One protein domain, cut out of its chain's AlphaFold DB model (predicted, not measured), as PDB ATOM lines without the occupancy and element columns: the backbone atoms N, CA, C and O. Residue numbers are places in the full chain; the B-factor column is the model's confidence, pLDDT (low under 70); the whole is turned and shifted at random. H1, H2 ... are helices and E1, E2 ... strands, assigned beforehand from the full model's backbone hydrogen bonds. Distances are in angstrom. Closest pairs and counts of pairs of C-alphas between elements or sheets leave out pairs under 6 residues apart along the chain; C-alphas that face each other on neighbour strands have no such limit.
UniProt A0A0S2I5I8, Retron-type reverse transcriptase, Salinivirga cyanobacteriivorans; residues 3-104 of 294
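Overview. This is residues 3 to 104 of the 294 residues of the protein "Retron-type reverse transcriptase" of Salinivirga cyanobacteriivorans (UniProt A0A0S2I5I8). A small four-stranded sheet has two helices, H1 and H2, over one of its faces, and a thin arm ending in the hairpin E2 and E3 reaches far out from this body, making the longest axis; residues 18 to 23 at its tip stand free. The 102 printed residues hold, in chain order, E1 E2 E3 H1 E4 E5 H2 E6, a mixed class; the sheet's order is E4 E5 E1 E6, antiparallel. The whole is only just loose, close to compact, with a radius of gyration of the C-alphas of 15.7 A and spans of 55 by 25 by 22 A.

Along the chain. The sheet holds E4, residues 59 to 62; E5, 65 to 69, 13.7 A long; E1, 3 to 5, from C-alpha 3 at (25.653, -8.936, 6.945); and E6, 101 to 103, ending at C-alpha 103 (23.781, -8.558, 1.796). H1, 37 to 54, spans 26.4 A, with a kink of 28 degrees near residue 45; H2, 73 to 89, spans 24.0 A. E2 is 17 to 19, E3 22 to 24.

Arrangement. Within hydrogen-bond range across the sheet's antiparallel neighbour strands are N 60 and O 67 of the hairpin E4 and E5, at 2.9 A; N 4 and O 68 of E1 and E5, at 2.8 A; and N 101 and O 5 of E6 and E1, at 2.9 A. H1 and H2 are on the same face, two layers. E5, H2 and E6 form a split strand-helix-strand unit, E1 between its strands, with a right-handed crossover. H1 touches H2 at a steep tilt of 50 degrees, closest C-alphas Met 52 and Val 83, 7.5 A. O i to N i+4 pairs are within hydrogen-bond range throughout H2 and in 12 of 14 in H1. In the hairpin E2 and E3, N 22 and O 19 are within hydrogen-bond range at 3.0 A.

Size, cuts and confidence. The C-alphas farthest apart, Gly 21 and Lys 71, are 54.9 A apart. The printed part has no cut; links E1 to E2, E3 to H1 and H2 to E6 are long. Residues 3 to 34 and 37 are under pLDDT 70.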
ATOM      1  N   THR A   3      26.434  -9.945   6.223       31.59
ATOM      2  CA  THR A   3      25.653  -8.936   6.945       31.59
ATOM      3  C   THR A   3      24.167  -9.121   6.633       31.59
ATOM      4  O   THR A   3      23.773  -9.393   5.497       31.59
ATOM      5  N   PHE A   4      23.303  -8.988   7.632       34.94
ATOM      6  CA  PHE A   4      21.865  -8.952   7.414       34.94
ATOM      7  C   PHE A   4      21.404  -7.499   7.452       34.94
ATOM      8  O   PHE A   4      21.675  -6.766   8.399       34.94
ATOM      9  N   ARG A   5      20.697  -7.045   6.420       33.62
ATOM     10  CA  ARG A   5      20.011  -5.758   6.490       33.62
ATOM     11  C   ARG A   5      18.517  -5.992   6.463       33.62
ATOM     12  O   ARG A   5      17.993  -6.584   5.523       33.62
ATOM     13  N   LEU A   6      17.842  -5.448   7.457       33.19
ATOM     14  CA  LEU A   6      16.416  -5.184   7.402       33.19
ATOM     15  C   LEU A   6      16.261  -3.679   7.209       33.19
ATOM     16  O   LEU A   6      16.697  -2.900   8.038       33.19
ATOM     17  N   LEU A   7      15.698  -3.279   6.075       30.48
ATOM     18  CA  LEU A   7      15.316  -1.898   5.803       30.48
ATOM     19  C   LEU A   7      13.827  -1.762   6.122       30.48
ATOM     20  O   LEU A   7      12.972  -2.230   5.361       30.48
ATOM     21  N   GLN A   8      13.512  -1.130   7.247       29.12
ATOM     22  CA  GLN A   8      12.136  -0.775   7.567       29.12
ATOM     23  C   GLN A   8      11.618   0.272   6.567       29.12
ATOM     24  O   GLN A   8      12.392   1.034   5.986       29.12
ATOM     25  N   LEU A   9      10.311   0.257   6.291       29.22
ATOM     26  CA  LEU A   9       9.645   1.430   5.728       29.22
ATOM     27  C   LEU A   9       9.241   2.312   6.899       29.22
ATOM     28  O   LEU A   9       8.473   1.864   7.752       29.22
ATOM     29  N   ASP A  10       9.683   3.565   6.873       32.81
ATOM     30  CA  ASP A  10       9.008   4.690   7.516       32.81
ATOM     31  C   ASP A  10       7.486   4.516   7.461       32.81
ATOM     32  O   ASP A  10       6.869   4.634   6.402       32.81
ATOM     33  N   THR A  11       6.864   4.229   8.602       34.94
ATOM     34  CA  THR A  11       5.416   4.380   8.778       34.94
ATOM     35  C   THR A  11       5.096   4.531  10.261       34.94
ATOM     36  O   THR A  11       4.746   3.569  10.933       34.94
ATOM     37  N   PHE A  12       5.162   5.754  10.787       30.66
ATOM     38  CA  PHE A  12       4.689   6.055  12.144       30.66
ATOM     39  C   PHE A  12       3.581   7.113  12.131       30.66
ATOM     40  O   PHE A  12       3.793   8.134  11.498       30.66
ATOM     41  N   GLY A  13       2.408   6.803  12.741       34.16
ATOM     42  CA  GLY A  13       1.638   7.549  13.793       34.16
ATOM     43  C   GLY A  13       0.764   8.820  13.565       34.16
ATOM     44  O   GLY A  13       1.300   9.898  13.511       34.16
ATOM     45  N   LEU A  14      -0.582   8.730  13.580       29.53
ATOM     46  CA  LEU A  14      -1.647   9.786  13.484       29.53
ATOM     47  C   LEU A  14      -1.327  11.309  13.545       29.53
ATOM     48  O   LEU A  14      -0.857  11.761  14.581       29.53
ATOM     49  N   ILE A  15      -1.860  12.110  12.588       42.44
ATOM     50  CA  ILE A  15      -2.397  13.495  12.776       42.44
ATOM     51  C   ILE A  15      -3.515  13.816  11.750       42.44
ATOM     52  O   ILE A  15      -3.613  13.222  10.673       42.44
ATOM     53  N   ILE A  16      -4.348  14.795  12.103       37.41
ATOM     54  CA  ILE A  16      -5.391  15.443  11.302       37.41
ATOM     55  C   ILE A  16      -4.753  16.522  10.408       37.41
ATOM     56  O   ILE A  16      -4.165  17.468  10.924       37.41
ATOM     57  N   TYR A  17      -4.871  16.427   9.082       42.78
ATOM     58  CA  TYR A  17      -4.430  17.505   8.184       42.78
ATOM     59  C   TYR A  17      -5.592  18.013   7.330       42.78
ATOM     60  O   TYR A  17      -6.523  17.270   7.006       42.78
ATOM     61  N   LYS A  18      -5.544  19.307   7.011       38.81
ATOM     62  CA  LYS A  18      -6.549  20.006   6.211       38.81
ATOM     63  C   LYS A  18      -6.234  19.765   4.734       38.81
ATOM     64  O   LYS A  18      -5.205  20.226   4.248       38.81
ATOM     65  N   LYS A  19      -7.095  19.026   4.035       40.06
ATOM     66  CA  LYS A  19      -7.054  18.870   2.573       40.06
ATOM     67  C   LYS A  19      -8.310  19.537   2.017       40.06
ATOM     68  O   LYS A  19      -9.399  19.249   2.503       40.06
ATOM     69  N   ASP A  20      -8.149  20.477   1.087       44.56
ATOM     70  CA  ASP A  20      -9.260  21.193   0.434       44.56
ATOM     71  C   ASP A  20     -10.254  21.838   1.423       44.56
ATOM     72  O   ASP A  20     -11.470  21.756   1.274       44.56
ATOM     73  N   GLY A  21      -9.744  22.430   2.510       53.19
ATOM     74  CA  GLY A  21     -10.584  23.089   3.516       53.19
ATOM     75  C   GLY A  21     -11.203  22.168   4.577       53.19
ATOM     76  O   GLY A  21     -11.677  22.682   5.588       53.19
ATOM     77  N   LYS A  22     -11.146  20.837   4.419       46.47
ATOM     78  CA  LYS A  22     -11.790  19.859   5.317       46.47
ATOM     79  C   LYS A  22     -10.780  19.109   6.194       46.47
ATOM     80  O   LYS A  22      -9.703  18.719   5.739       46.47
ATOM     81  N   LEU A  23     -11.133  18.900   7.466       50.12
ATOM     82  CA  LEU A  23     -10.353  18.105   8.421       50.12
ATOM     83  C   LEU A  23     -10.569  16.613   8.146       50.12
ATOM     84  O   LEU A  23     -11.679  16.107   8.294       50.12
ATOM     85  N   ILE A  24      -9.511  15.893   7.764       54.12
ATOM     86  CA  ILE A  24      -9.575  14.444   7.533       54.12
ATOM     87  C   ILE A  24      -8.917  13.716   8.710       54.12
ATOM     88  O   ILE A  24      -7.723  13.877   8.973       54.12
ATOM     89  N   LYS A  25      -9.685  12.868   9.405       47.56
ATOM     90  CA  LYS A  25      -9.194  12.017  10.499       47.56
ATOM     91  C   LYS A  25      -8.401  10.838   9.918       47.56
ATOM     92  O   LYS A  25      -8.982   9.859   9.452       47.56
ATOM     93  N   ARG A  26      -7.065  10.907   9.925       48.22
ATOM     94  CA  ARG A  26      -6.213   9.751   9.585       48.22
ATOM     95  C   ARG A  26      -6.062   8.822  10.788       48.22
ATOM     96  O   ARG A  26      -5.759   9.272  11.884       48.22
ATOM     97  N   ARG A  27      -6.221   7.512  10.567       48.88
ATOM     98  CA  ARG A  27      -6.022   6.458  11.584       48.88
ATOM     99  C   ARG A  27      -4.559   5.979  11.712       48.88
ATOM    100  O   ARG A  27      -4.266   5.222  12.627       48.88
ATOM    101  N   LYS A  28      -3.650   6.388  10.808       50.59
ATOM    102  CA  LYS A  28      -2.209   6.030  10.781       50.59
ATOM    103  C   LYS A  28      -1.361   7.172  10.171       50.59
ATOM    104  O   LYS A  28      -1.825   7.795   9.214       50.59
ATOM    105  N   GLY A  29      -0.131   7.388  10.661       52.16
ATOM    106  CA  GLY A  29       0.885   8.302  10.079       52.16
ATOM    107  C   GLY A  29       0.996   9.718  10.692       52.16
ATOM    108  O   GLY A  29      -0.039  10.352  10.888       52.16
ATOM    109  N   VAL A  30       2.225  10.205  10.954       55.31
ATOM    110  CA  VAL A  30       2.568  11.547  11.475       55.31
ATOM    111  C   VAL A  30       2.787  12.447  10.247       55.31
ATOM    112  O   VAL A  30       3.382  12.007   9.263       55.31
ATOM    113  N   PRO A  31       2.323  13.705  10.240       55.09
ATOM    114  CA  PRO A  31       2.661  14.737   9.291       55.09
ATOM    115  C   PRO A  31       4.157  14.830   9.165       55.09
ATOM    116  O   PRO A  31       4.874  15.061  10.143       55.09
ATOM    117  N   GLN A  32       4.604  14.698   7.926       53.25
ATOM    118  CA  GLN A  32       5.941  15.105   7.558       53.25
ATOM    119  C   GLN A  32       6.171  16.539   8.038       53.25
ATOM    120  O   GLN A  32       5.444  17.451   7.650       53.25
ATOM    121  N   GLY A  33       7.176  16.712   8.896       56.56
ATOM    122  CA  GLY A  33       7.556  18.011   9.449       56.56
ATOM    123  C   GLY A  33       7.053  18.293  10.864       56.56
ATOM    124  O   GLY A  33       7.372  19.353  11.389       56.56
ATOM    125  N   SER A  34       6.320  17.375  11.508       68.62
ATOM    126  CA  SER A  34       6.002  17.529  12.934       68.62
ATOM    127  C   SER A  34       7.277  17.419  13.789       68.62
ATOM    128  O   SER A  34       7.951  16.385  13.710       68.62
ATOM    129  N   PRO A  35       7.601  18.417  14.641       72.81
ATOM    130  CA  PRO A  35       8.789  18.385  15.497       72.81
ATOM    131  C   PRO A  35       8.835  17.186  16.453       72.81
ATOM    132  O   PRO A  35       9.918  16.744  16.818       72.81
ATOM    133  N   ILE A  36       7.674  16.628  16.826       75.25
ATOM    134  CA  ILE A  36       7.584  15.483  17.749       75.25
ATOM    135  C   ILE A  36       7.702  14.125  17.041       75.25
ATOM    136  O   ILE A  36       7.928  13.102  17.687       75.25
ATOM    137  N   SER A  37       7.572  14.092  15.709       69.19
ATOM    138  CA  SER A  37       7.622  12.846  14.934       69.19
ATOM    139  C   SER A  37       8.899  12.032  15.166       69.19
ATOM    140  O   SER A  37       8.776  10.818  15.325       69.19
ATOM    141  N   PRO A  38      10.110  12.632  15.194       74.62
ATOM    142  CA  PRO A  38      11.341  11.872  15.405       74.62
ATOM    143  C   PRO A  38      11.392  11.216  16.789       74.62
ATOM    144  O   PRO A  38      11.824  10.070  16.910       74.62
ATOM    145  N   LEU A  39      10.894  11.912  17.817       77.12
ATOM    146  CA  LEU A  39      10.846  11.402  19.184       77.12
ATOM    147  C   LEU A  39       9.904  10.198  19.291       77.12
ATOM    148  O   LEU A  39      10.299   9.156  19.805       77.12
ATOM    149  N   LEU A  40       8.687  10.314  18.750       76.44
ATOM    150  CA  LEU A  40       7.707   9.223  18.773       76.44
ATOM    151  C   LEU A  40       8.205   7.985  18.018       76.44
ATOM    152  O   LEU A  40       8.044   6.866  18.505       76.44
ATOM    153  N   SER A  41       8.859   8.171  16.866       76.00
ATOM    154  CA  SER A  41       9.487   7.066  16.134       76.00
ATOM    155  C   SER A  41      10.569   6.377  16.968       76.00
ATOM    156  O   SER A  41      10.627   5.151  17.000       76.00
ATOM    157  N   ASN A  42      11.406   7.139  17.679       82.38
ATOM    158  CA  ASN A  42      12.445   6.568  18.537       82.38
ATOM    159  C   ASN A  42      11.876   5.811  19.743       82.38
ATOM    160  O   ASN A  42      12.423   4.766  20.081       82.38
ATOM    161  N   ILE A  43      10.785   6.288  20.350       81.94
ATOM    162  CA  ILE A  43      10.118   5.596  21.464       81.94
ATOM    163  C   ILE A  43       9.589   4.235  21.008       81.94
ATOM    164  O   ILE A  43       9.855   3.230  21.657       81.94
ATOM    165  N   ILE A  44       8.896   4.168  19.869       81.56
ATOM    166  CA  ILE A  44       8.343   2.889  19.402       81.56
ATOM    167  C   ILE A  44       9.460   1.932  18.962       81.56
ATOM    168  O   ILE A  44       9.405   0.733  19.227       81.56
ATOM    169  N   LEU A  45      10.507   2.445  18.309       85.00
ATOM    170  CA  LEU A  45      11.642   1.620  17.889       85.00
ATOM    171  C   LEU A  45      12.545   1.189  19.056       85.00
ATOM    172  O   LEU A  45      13.312   0.244  18.891       85.00
ATOM    173  N   HIS A  46      12.431   1.804  20.235       87.12
ATOM    174  CA  HIS A  46      13.132   1.350  21.437       87.12
ATOM    175  C   HIS A  46      12.670  -0.049  21.886       87.12
ATOM    176  O   HIS A  46      13.481  -0.848  22.354       87.12
ATOM    177  N   GLU A  47      11.389  -0.391  21.706       87.88
ATOM    178  CA  GLU A  47      10.901  -1.754  21.975       87.88
ATOM    179  C   GLU A  47      11.573  -2.784  21.058       87.88
ATOM    180  O   GLU A  47      11.975  -3.858  21.505       87.88
ATOM    181  N   LEU A  48      11.768  -2.426  19.784       87.94
ATOM    182  CA  LEU A  48      12.512  -3.255  18.840       87.94
ATOM    183  C   LEU A  48      13.984  -3.402  19.257       87.94
ATOM    184  O   LEU A  48      14.516  -4.509  19.191       87.94
ATOM    185  N   ASP A  49      14.637  -2.318  19.685       89.62
ATOM    186  CA  ASP A  49      16.021  -2.364  20.172       89.62
ATOM    187  C   ASP A  49      16.145  -3.321  21.369       89.62
ATOM    188  O   ASP A  49      16.997  -4.210  21.364       89.62
ATOM    189  N   THR A  50      15.224  -3.216  22.331       91.56
ATOM    190  CA  THR A  50      15.159  -4.080  23.522       91.56
ATOM    191  C   THR A  50      15.001  -5.556  23.143       91.56
ATOM    192  O   THR A  50      15.680  -6.426  23.689       91.56
ATOM    193  N   GLU A  51      14.141  -5.864  22.168       91.31
ATOM    194  CA  GLU A  51      13.963  -7.235  21.686       91.31
ATOM    195  C   GLU A  51      15.215  -7.762  20.971       91.31
ATOM    196  O   GLU A  51      15.619  -8.908  21.179       91.31
ATOM    197  N   MET A  52      15.868  -6.942  20.142       88.88
ATOM    198  CA  MET A  52      17.106  -7.341  19.467       88.88
ATOM    199  C   MET A  52      18.248  -7.584  20.463       88.88
ATOM    200  O   MET A  52      19.022  -8.525  20.271       88.88
ATOM    201  N   GLU A  53      18.327  -6.795  21.537       92.12
ATOM    202  CA  GLU A  53      19.259  -7.015  22.650       92.12
ATOM    203  C   GLU A  53      18.948  -8.315  23.401       92.12
ATOM    204  O   GLU A  53      19.854  -9.119  23.628       92.12
ATOM    205  N   ARG A  54      17.670  -8.580  23.703       93.06
ATOM    206  CA  ARG A  54      17.217  -9.832  24.336       93.06
ATOM    207  C   ARG A  54      17.575 -11.066  23.505       93.06
ATOM    208  O   ARG A  54      17.929 -12.106  24.054       93.06
ATOM    209  N   LEU A  55      17.514 -10.954  22.177       87.69
ATOM    210  CA  LEU A  55      17.924 -11.999  21.233       87.69
ATOM    211  C   LEU A  55      19.456 -12.117  21.073       87.69
ATOM    212  O   LEU A  55      19.927 -12.975  20.321       87.69
ATOM    213  N   GLY A  56      20.242 -11.264  21.739       88.94
ATOM    214  CA  GLY A  56      21.703 -11.246  21.652       88.94
ATOM    215  C   GLY A  56      22.229 -10.819  20.277       88.94
ATOM    216  O   GLY A  56      23.336 -11.203  19.880       88.94
ATOM    217  N   LEU A  57      21.434 -10.066  19.511       86.50
ATOM    218  CA  LEU A  57      21.788  -9.638  18.163       86.50
ATOM    219  C   LEU A  57      22.732  -8.438  18.200       86.50
ATOM    220  O   LEU A  57      22.617  -7.534  19.022       86.50
ATOM    221  N   ARG A  58      23.659  -8.394  17.242       85.69
ATOM    222  CA  ARG A  58      24.524  -7.230  17.032       85.69
ATOM    223  C   ARG A  58      23.903  -6.364  15.964       85.69
ATOM    224  O   ARG A  58      23.810  -6.809  14.822       85.69
ATOM    225  N   PHE A  59      23.506  -5.147  16.297       84.31
ATOM    226  CA  PHE A  59      22.835  -4.279  15.343       84.31
ATOM    227  C   PHE A  59      23.294  -2.827  15.443       84.31
ATOM    228  O   PHE A  59      23.931  -2.411  16.405       84.31
ATOM    229  N   VAL A  60      22.986  -2.073  14.395       82.25
ATOM    230  CA  VAL A  60      23.087  -0.615  14.350       82.25
ATOM    231  C   VAL A  60      21.753  -0.099  13.841       82.25
ATOM    232  O   VAL A  60      21.285  -0.582  12.809       82.25
ATOM    233  N   ARG A  61      21.164   0.880  14.531       82.38
ATOM    234  CA  ARG A  61      19.951   1.584  14.105       82.38
ATOM    235  C   ARG A  61      20.241   3.071  13.936       82.38
ATOM    236  O   ARG A  61      20.971   3.667  14.723       82.38
ATOM    237  N   TYR A  62      19.673   3.660  12.893       75.31
ATOM    238  CA  TYR A  62      19.661   5.093  12.650       75.31
ATOM    239  C   TYR A  62      18.276   5.493  12.150       75.31
ATOM    240  O   TYR A  62      17.915   5.178  11.017       75.31
ATOM    241  N   ALA A  63      17.516   6.193  12.996       77.94
ATOM    242  CA  ALA A  63      16.094   6.438  12.770       77.94
ATOM    243  C   ALA A  63      15.355   5.118  12.458       77.94
ATOM    244  O   ALA A  63      15.353   4.223  13.309       77.94
ATOM    245  N   ASP A  64      14.776   4.995  11.262       73.94
ATOM    246  CA  ASP A  64      14.033   3.842  10.739       73.94
ATOM    247  C   ASP A  64      14.918   2.782  10.043       73.94
ATOM    248  O   ASP A  64      14.488   1.647   9.832       73.94
ATOM    249  N   ASP A  65      16.167   3.115   9.697       75.44
ATOM    250  CA  ASP A  65      17.109   2.210   9.026       75.44
ATOM    251  C   ASP A  65      17.971   1.482  10.059       75.44
ATOM    252  O   ASP A  65      18.749   2.094  10.794       75.44
ATOM    253  N   PHE A  66      17.877   0.156  10.102       81.38
ATOM    254  CA  PHE A  66      18.699  -0.665  10.980       81.38
ATOM    255  C   PHE A  66      19.395  -1.795  10.224       81.38
ATOM    256  O   PHE A  66      19.155  -2.081   9.051       81.38
ATOM    257  N   SER A  67      20.392  -2.404  10.848       83.12
ATOM    258  CA  SER A  67      21.215  -3.446  10.234       83.12
ATOM    259  C   SER A  67      21.716  -4.398  11.298       83.12
ATOM    260  O   SER A  67      22.187  -3.952  12.334       83.12
ATOM    261  N   ILE A  68      21.626  -5.699  11.025       85.94
ATOM    262  CA  ILE A  68      21.953  -6.777  11.959       85.94
ATOM    263  C   ILE A  68      23.165  -7.543  11.418       85.94
ATOM    264  O   ILE A  68      23.213  -7.986  10.272       85.94
ATOM    265  N   TYR A  69      24.188  -7.715  12.238       82.81
ATOM    266  CA  TYR A  69      25.466  -8.277  11.827       82.81
ATOM    267  C   TYR A  69      25.609  -9.710  12.341       82.81
ATOM    268  O   TYR A  69      25.770  -9.937  13.539       82.81
ATOM    269  N   CYS A  70      25.600 -10.672  11.416       82.12
ATOM    270  CA  CYS A  70      25.712 -12.101  11.710       82.12
ATOM    271  C   CYS A  70      27.030 -12.681  11.169       82.12
ATOM    272  O   CYS A  70      27.736 -12.051  10.376       82.12
ATOM    273  N   LYS A  71      27.403 -13.895  11.596       78.69
ATOM    274  CA  LYS A  71      28.595 -14.570  11.060       78.69
ATOM    275  C   LYS A  71      28.247 -15.334   9.787       78.69
ATOM    276  O   LYS A  71      29.006 -15.252   8.815       78.69
ATOM    277  N   THR A  72      27.098 -16.015   9.787       80.81
ATOM    278  CA  THR A  72      26.637 -16.884   8.693       80.81
ATOM    279  C   THR A  72      25.313 -16.425   8.079       80.81
ATOM    280  O   THR A  72      24.482 -15.792   8.729       80.81
ATOM    281  N   LYS A  73      25.069 -16.808   6.818       83.25
ATOM    282  CA  LYS A  73      23.792 -16.572   6.124       83.25
ATOM    283  C   LYS A  73      22.590 -17.230   6.819       83.25
ATOM    284  O   LYS A  73      21.488 -16.688   6.748       83.25
ATOM    285  N   SER A  74      22.791 -18.372   7.481       86.56
ATOM    286  CA  SER A  74      21.727 -19.081   8.208       86.56
ATOM    287  C   SER A  74      21.280 -18.298   9.447       86.56
ATOM    288  O   SER A  74      20.096 -18.000   9.596       86.56
ATOM    289  N   GLU A  75      22.235 -17.846  10.270       84.94
ATOM    290  CA  GLU A  75      21.965 -16.958  11.413       84.94
ATOM    291  C   GLU A  75      21.265 -15.674  10.973       84.94
ATOM    292  O   GLU A  75      20.303 -15.235  11.595       84.94
ATOM    293  N   ALA A  76      21.739 -15.093   9.871       85.12
ATOM    294  CA  ALA A  76      21.185 -13.895   9.269       85.12
ATOM    295  C   ALA A  76      19.697 -14.096   8.912       85.12
ATOM    296  O   ALA A  76      18.849 -13.304   9.315       85.12
ATOM    297  N   ARG A  77      19.358 -15.203   8.235       88.50
ATOM    298  CA  ARG A  77      17.969 -15.555   7.897       88.50
ATOM    299  C   ARG A  77      17.104 -15.767   9.143       88.50
ATOM    300  O   ARG A  77      15.975 -15.282   9.166       88.50
ATOM    301  N   ARG A  78      17.620 -16.457  10.166       89.88
ATOM    302  CA  ARG A  78      16.899 -16.706  11.426       89.88
ATOM    303  C   ARG A  78      16.585 -15.406  12.166       89.88
ATOM    304  O   ARG A  78      15.418 -15.143  12.439       89.88
ATOM    305  N   ALA A  79      17.607 -14.585  12.419       88.06
ATOM    306  CA  ALA A  79      17.458 -13.287  13.078       88.06
ATOM    307  C   ALA A  79      16.502 -12.377  12.296       88.06
ATOM    308  O   ALA A  79      15.603 -11.760  12.859       88.06
ATOM    309  N   GLY A  80      16.640 -12.368  10.969       87.50
ATOM    310  CA  GLY A  80      15.758 -11.626  10.087       87.50
ATOM    311  C   GLY A  80      14.290 -12.006  10.193       87.50
ATOM    312  O   GLY A  80      13.436 -11.126  10.221       87.50
ATOM    313  N   ASN A  81      13.996 -13.307  10.255       89.31
ATOM    314  CA  ASN A  81      12.625 -13.787  10.390       89.31
ATOM    315  C   ASN A  81      12.039 -13.447  11.768       89.31
ATOM    316  O   ASN A  81      10.900 -13.006  11.849       89.31
ATOM    317  N   GLN A  82      12.826 -13.588  12.840       90.00
ATOM    318  CA  GLN A  82      12.399 -13.222  14.197       90.00
ATOM    319  C   GLN A  82      12.042 -11.737  14.291       90.00
ATOM    320  O   GLN A  82      10.947 -11.390  14.728       90.00
ATOM    321  N   VAL A  83      12.922 -10.865  13.793       88.88
ATOM    322  CA  VAL A  83      12.677  -9.418  13.785       88.88
ATOM    323  C   VAL A  83      11.510  -9.052  12.866       88.88
ATOM    324  O   VAL A  83      10.690  -8.210  13.224       88.88
ATOM    325  N   TYR A  84      11.375  -9.709  11.711       87.56
ATOM    326  CA  TYR A  84      10.228  -9.517  10.821       87.56
ATOM    327  C   TYR A  84       8.897  -9.841  11.516       87.56
ATOM    328  O   TYR A  84       7.954  -9.053  11.431       87.56
ATOM    329  N   LEU A  85       8.819 -10.981  12.210       89.94
ATOM    330  CA  LEU A  85       7.624 -11.389  12.947       89.94
ATOM    331  C   LEU A  85       7.322 -10.409  14.083       89.94
ATOM    332  O   LEU A  85       6.180  -9.983  14.216       89.94
ATOM    333  N   TYR A  86       8.334  -9.967  14.831       89.69
ATOM    334  CA  TYR A  86       8.157  -8.972  15.889       89.69
ATOM    335  C   TYR A  86       7.604  -7.642  15.351       89.69
ATOM    336  O   TYR A  86       6.604  -7.126  15.853       89.69
ATOM    337  N   LEU A  87       8.190  -7.128  14.264       86.25
ATOM    338  CA  LEU A  87       7.730  -5.907  13.600       86.25
ATOM    339  C   LEU A  87       6.288  -6.033  13.099       86.25
ATOM    340  O   LEU A  87       5.488  -5.119  13.296       86.25
ATOM    341  N   ARG A  88       5.937  -7.169  12.485       86.31
ATOM    342  CA  ARG A  88       4.593  -7.429  11.951       86.31
ATOM    343  C   ARG A  88       3.555  -7.626  13.056       86.31
ATOM    344  O   ARG A  88       2.447  -7.104  12.946       86.31
ATOM    345  N   ASP A  89       3.888  -8.395  14.088       88.94
ATOM    346  CA  ASP A  89       2.913  -8.924  15.043       88.94
ATOM    347  C   ASP A  89       2.774  -8.059  16.289       88.94
ATOM    348  O   ASP A  89       1.645  -7.873  16.745       88.94
ATOM    349  N   LYS A  90       3.876  -7.500  16.803       88.31
ATOM    350  CA  LYS A  90       3.876  -6.630  17.988       88.31
ATOM    351  C   LYS A  90       3.747  -5.165  17.597       88.31
ATOM    352  O   LYS A  90       2.749  -4.539  17.931       88.31
ATOM    353  N   LEU A  91       4.691  -4.654  16.807       83.88
ATOM    354  CA  LEU A  91       4.732  -3.225  16.467       83.88
ATOM    355  C   LEU A  91       3.779  -2.833  15.326       83.88
ATOM    356  O   LEU A  91       3.503  -1.653  15.125       83.88
ATOM    357  N   LYS A  92       3.250  -3.814  14.581       84.25
ATOM    358  CA  LYS A  92       2.373  -3.621  13.411       84.25
ATOM    359  C   LYS A  92       2.980  -2.703  12.337       84.25
ATOM    360  O   LYS A  92       2.256  -1.969  11.658       84.25
ATOM    361  N   LEU A  93       4.301  -2.769  12.158       79.94
ATOM    362  CA  LEU A  93       5.055  -1.948  11.211       79.94
ATOM    363  C   LEU A  93       5.376  -2.728   9.926       79.94
ATOM    364  O   LEU A  93       5.988  -3.799   9.991       79.94
ATOM    365  N   PRO A  94       4.993  -2.217   8.742       75.38
ATOM    366  CA  PRO A  94       5.360  -2.828   7.472       75.38
ATOM    367  C   PRO A  94       6.849  -2.614   7.154       75.38
ATOM    368  O   PRO A  94       7.467  -1.622   7.534       75.38
ATOM    369  N   ILE A  95       7.438  -3.551   6.411       73.38
ATOM    370  CA  ILE A  95       8.861  -3.534   6.039       73.38
ATOM    371  C   ILE A  95       9.005  -3.326   4.532       73.38
ATOM    372  O   ILE A  95       8.251  -3.906   3.746       73.38
ATOM    373  N   ASN A  96      10.016  -2.556   4.113       76.69
ATOM    374  CA  ASN A  96      10.347  -2.438   2.697       76.69
ATOM    375  C   ASN A  96      11.034  -3.724   2.221       76.69
ATOM    376  O   ASN A  96      12.230  -3.903   2.455       76.69
ATOM    377  N   ARG A  97      10.324  -4.615   1.527       73.06
ATOM    378  CA  ARG A  97      10.931  -5.864   1.032       73.06
ATOM    379  C   ARG A  97      11.938  -5.657  -0.098       73.06
ATOM    380  O   ARG A  97      12.886  -6.425  -0.182       73.06
ATOM    381  N   GLU A  98      11.780  -4.627  -0.927       72.88
ATOM    382  CA  GLU A  98      12.710  -4.345  -2.035       72.88
ATOM    383  C   GLU A  98      14.070  -3.867  -1.524       72.88
ATOM    384  O   GLU A  98      15.138  -4.177  -2.057       72.88
ATOM    385  N   LYS A  99      14.026  -3.072  -0.460       72.19
ATOM    386  CA  LYS A  99      15.206  -2.516   0.183       72.19
ATOM    387  C   LYS A  99      15.839  -3.540   1.134       72.19
ATOM    388  O   LYS A  99      17.066  -3.693   1.127       72.19
ATOM    389  N   SER A 100      15.027  -4.273   1.897       76.06
ATOM    390  CA  SER A 100      15.473  -5.287   2.863       76.06
ATOM    391  C   SER A 100      16.096  -6.507   2.198       76.06
ATOM    392  O   SER A 100      15.674  -6.939   1.134       76.06
ATOM    393  N   GLY A 101      17.088  -7.108   2.849       80.56
ATOM    394  CA  GLY A 101      17.650  -8.371   2.391       80.56
ATOM    395  C   GLY A 101      19.020  -8.683   2.974       80.56
ATOM    396  O   GLY A 101      19.740  -7.818   3.478       80.56
ATOM    397  N   ILE A 102      19.410  -9.949   2.850       82.00
ATOM    398  CA  ILE A 102      20.748 -10.412   3.233       82.00
ATOM    399  C   ILE A 102      21.746  -9.870   2.220       82.00
ATOM    400  O   ILE A 102      21.597 -10.116   1.022       82.00
ATOM    401  N   ARG A 103      22.772  -9.149   2.677       83.88
ATOM    402  CA  ARG A 103      23.781  -8.558   1.796       83.88
ATOM    403  C   ARG A 103      25.170  -8.788   2.359       83.88
ATOM    404  O   ARG A 103      25.420  -8.633   3.547       83.88
ATOM    405  N   ARG A 104      26.132  -9.089   1.496       78.88
ATOM    406  CA  ARG A 104      27.531  -9.106   1.934       78.88
ATOM    407  C   ARG A 104      27.962  -7.691   2.348       78.88
ATOM    408  O   ARG A 104      27.491  -6.736   1.722       78.88
TER     409      ARG A 104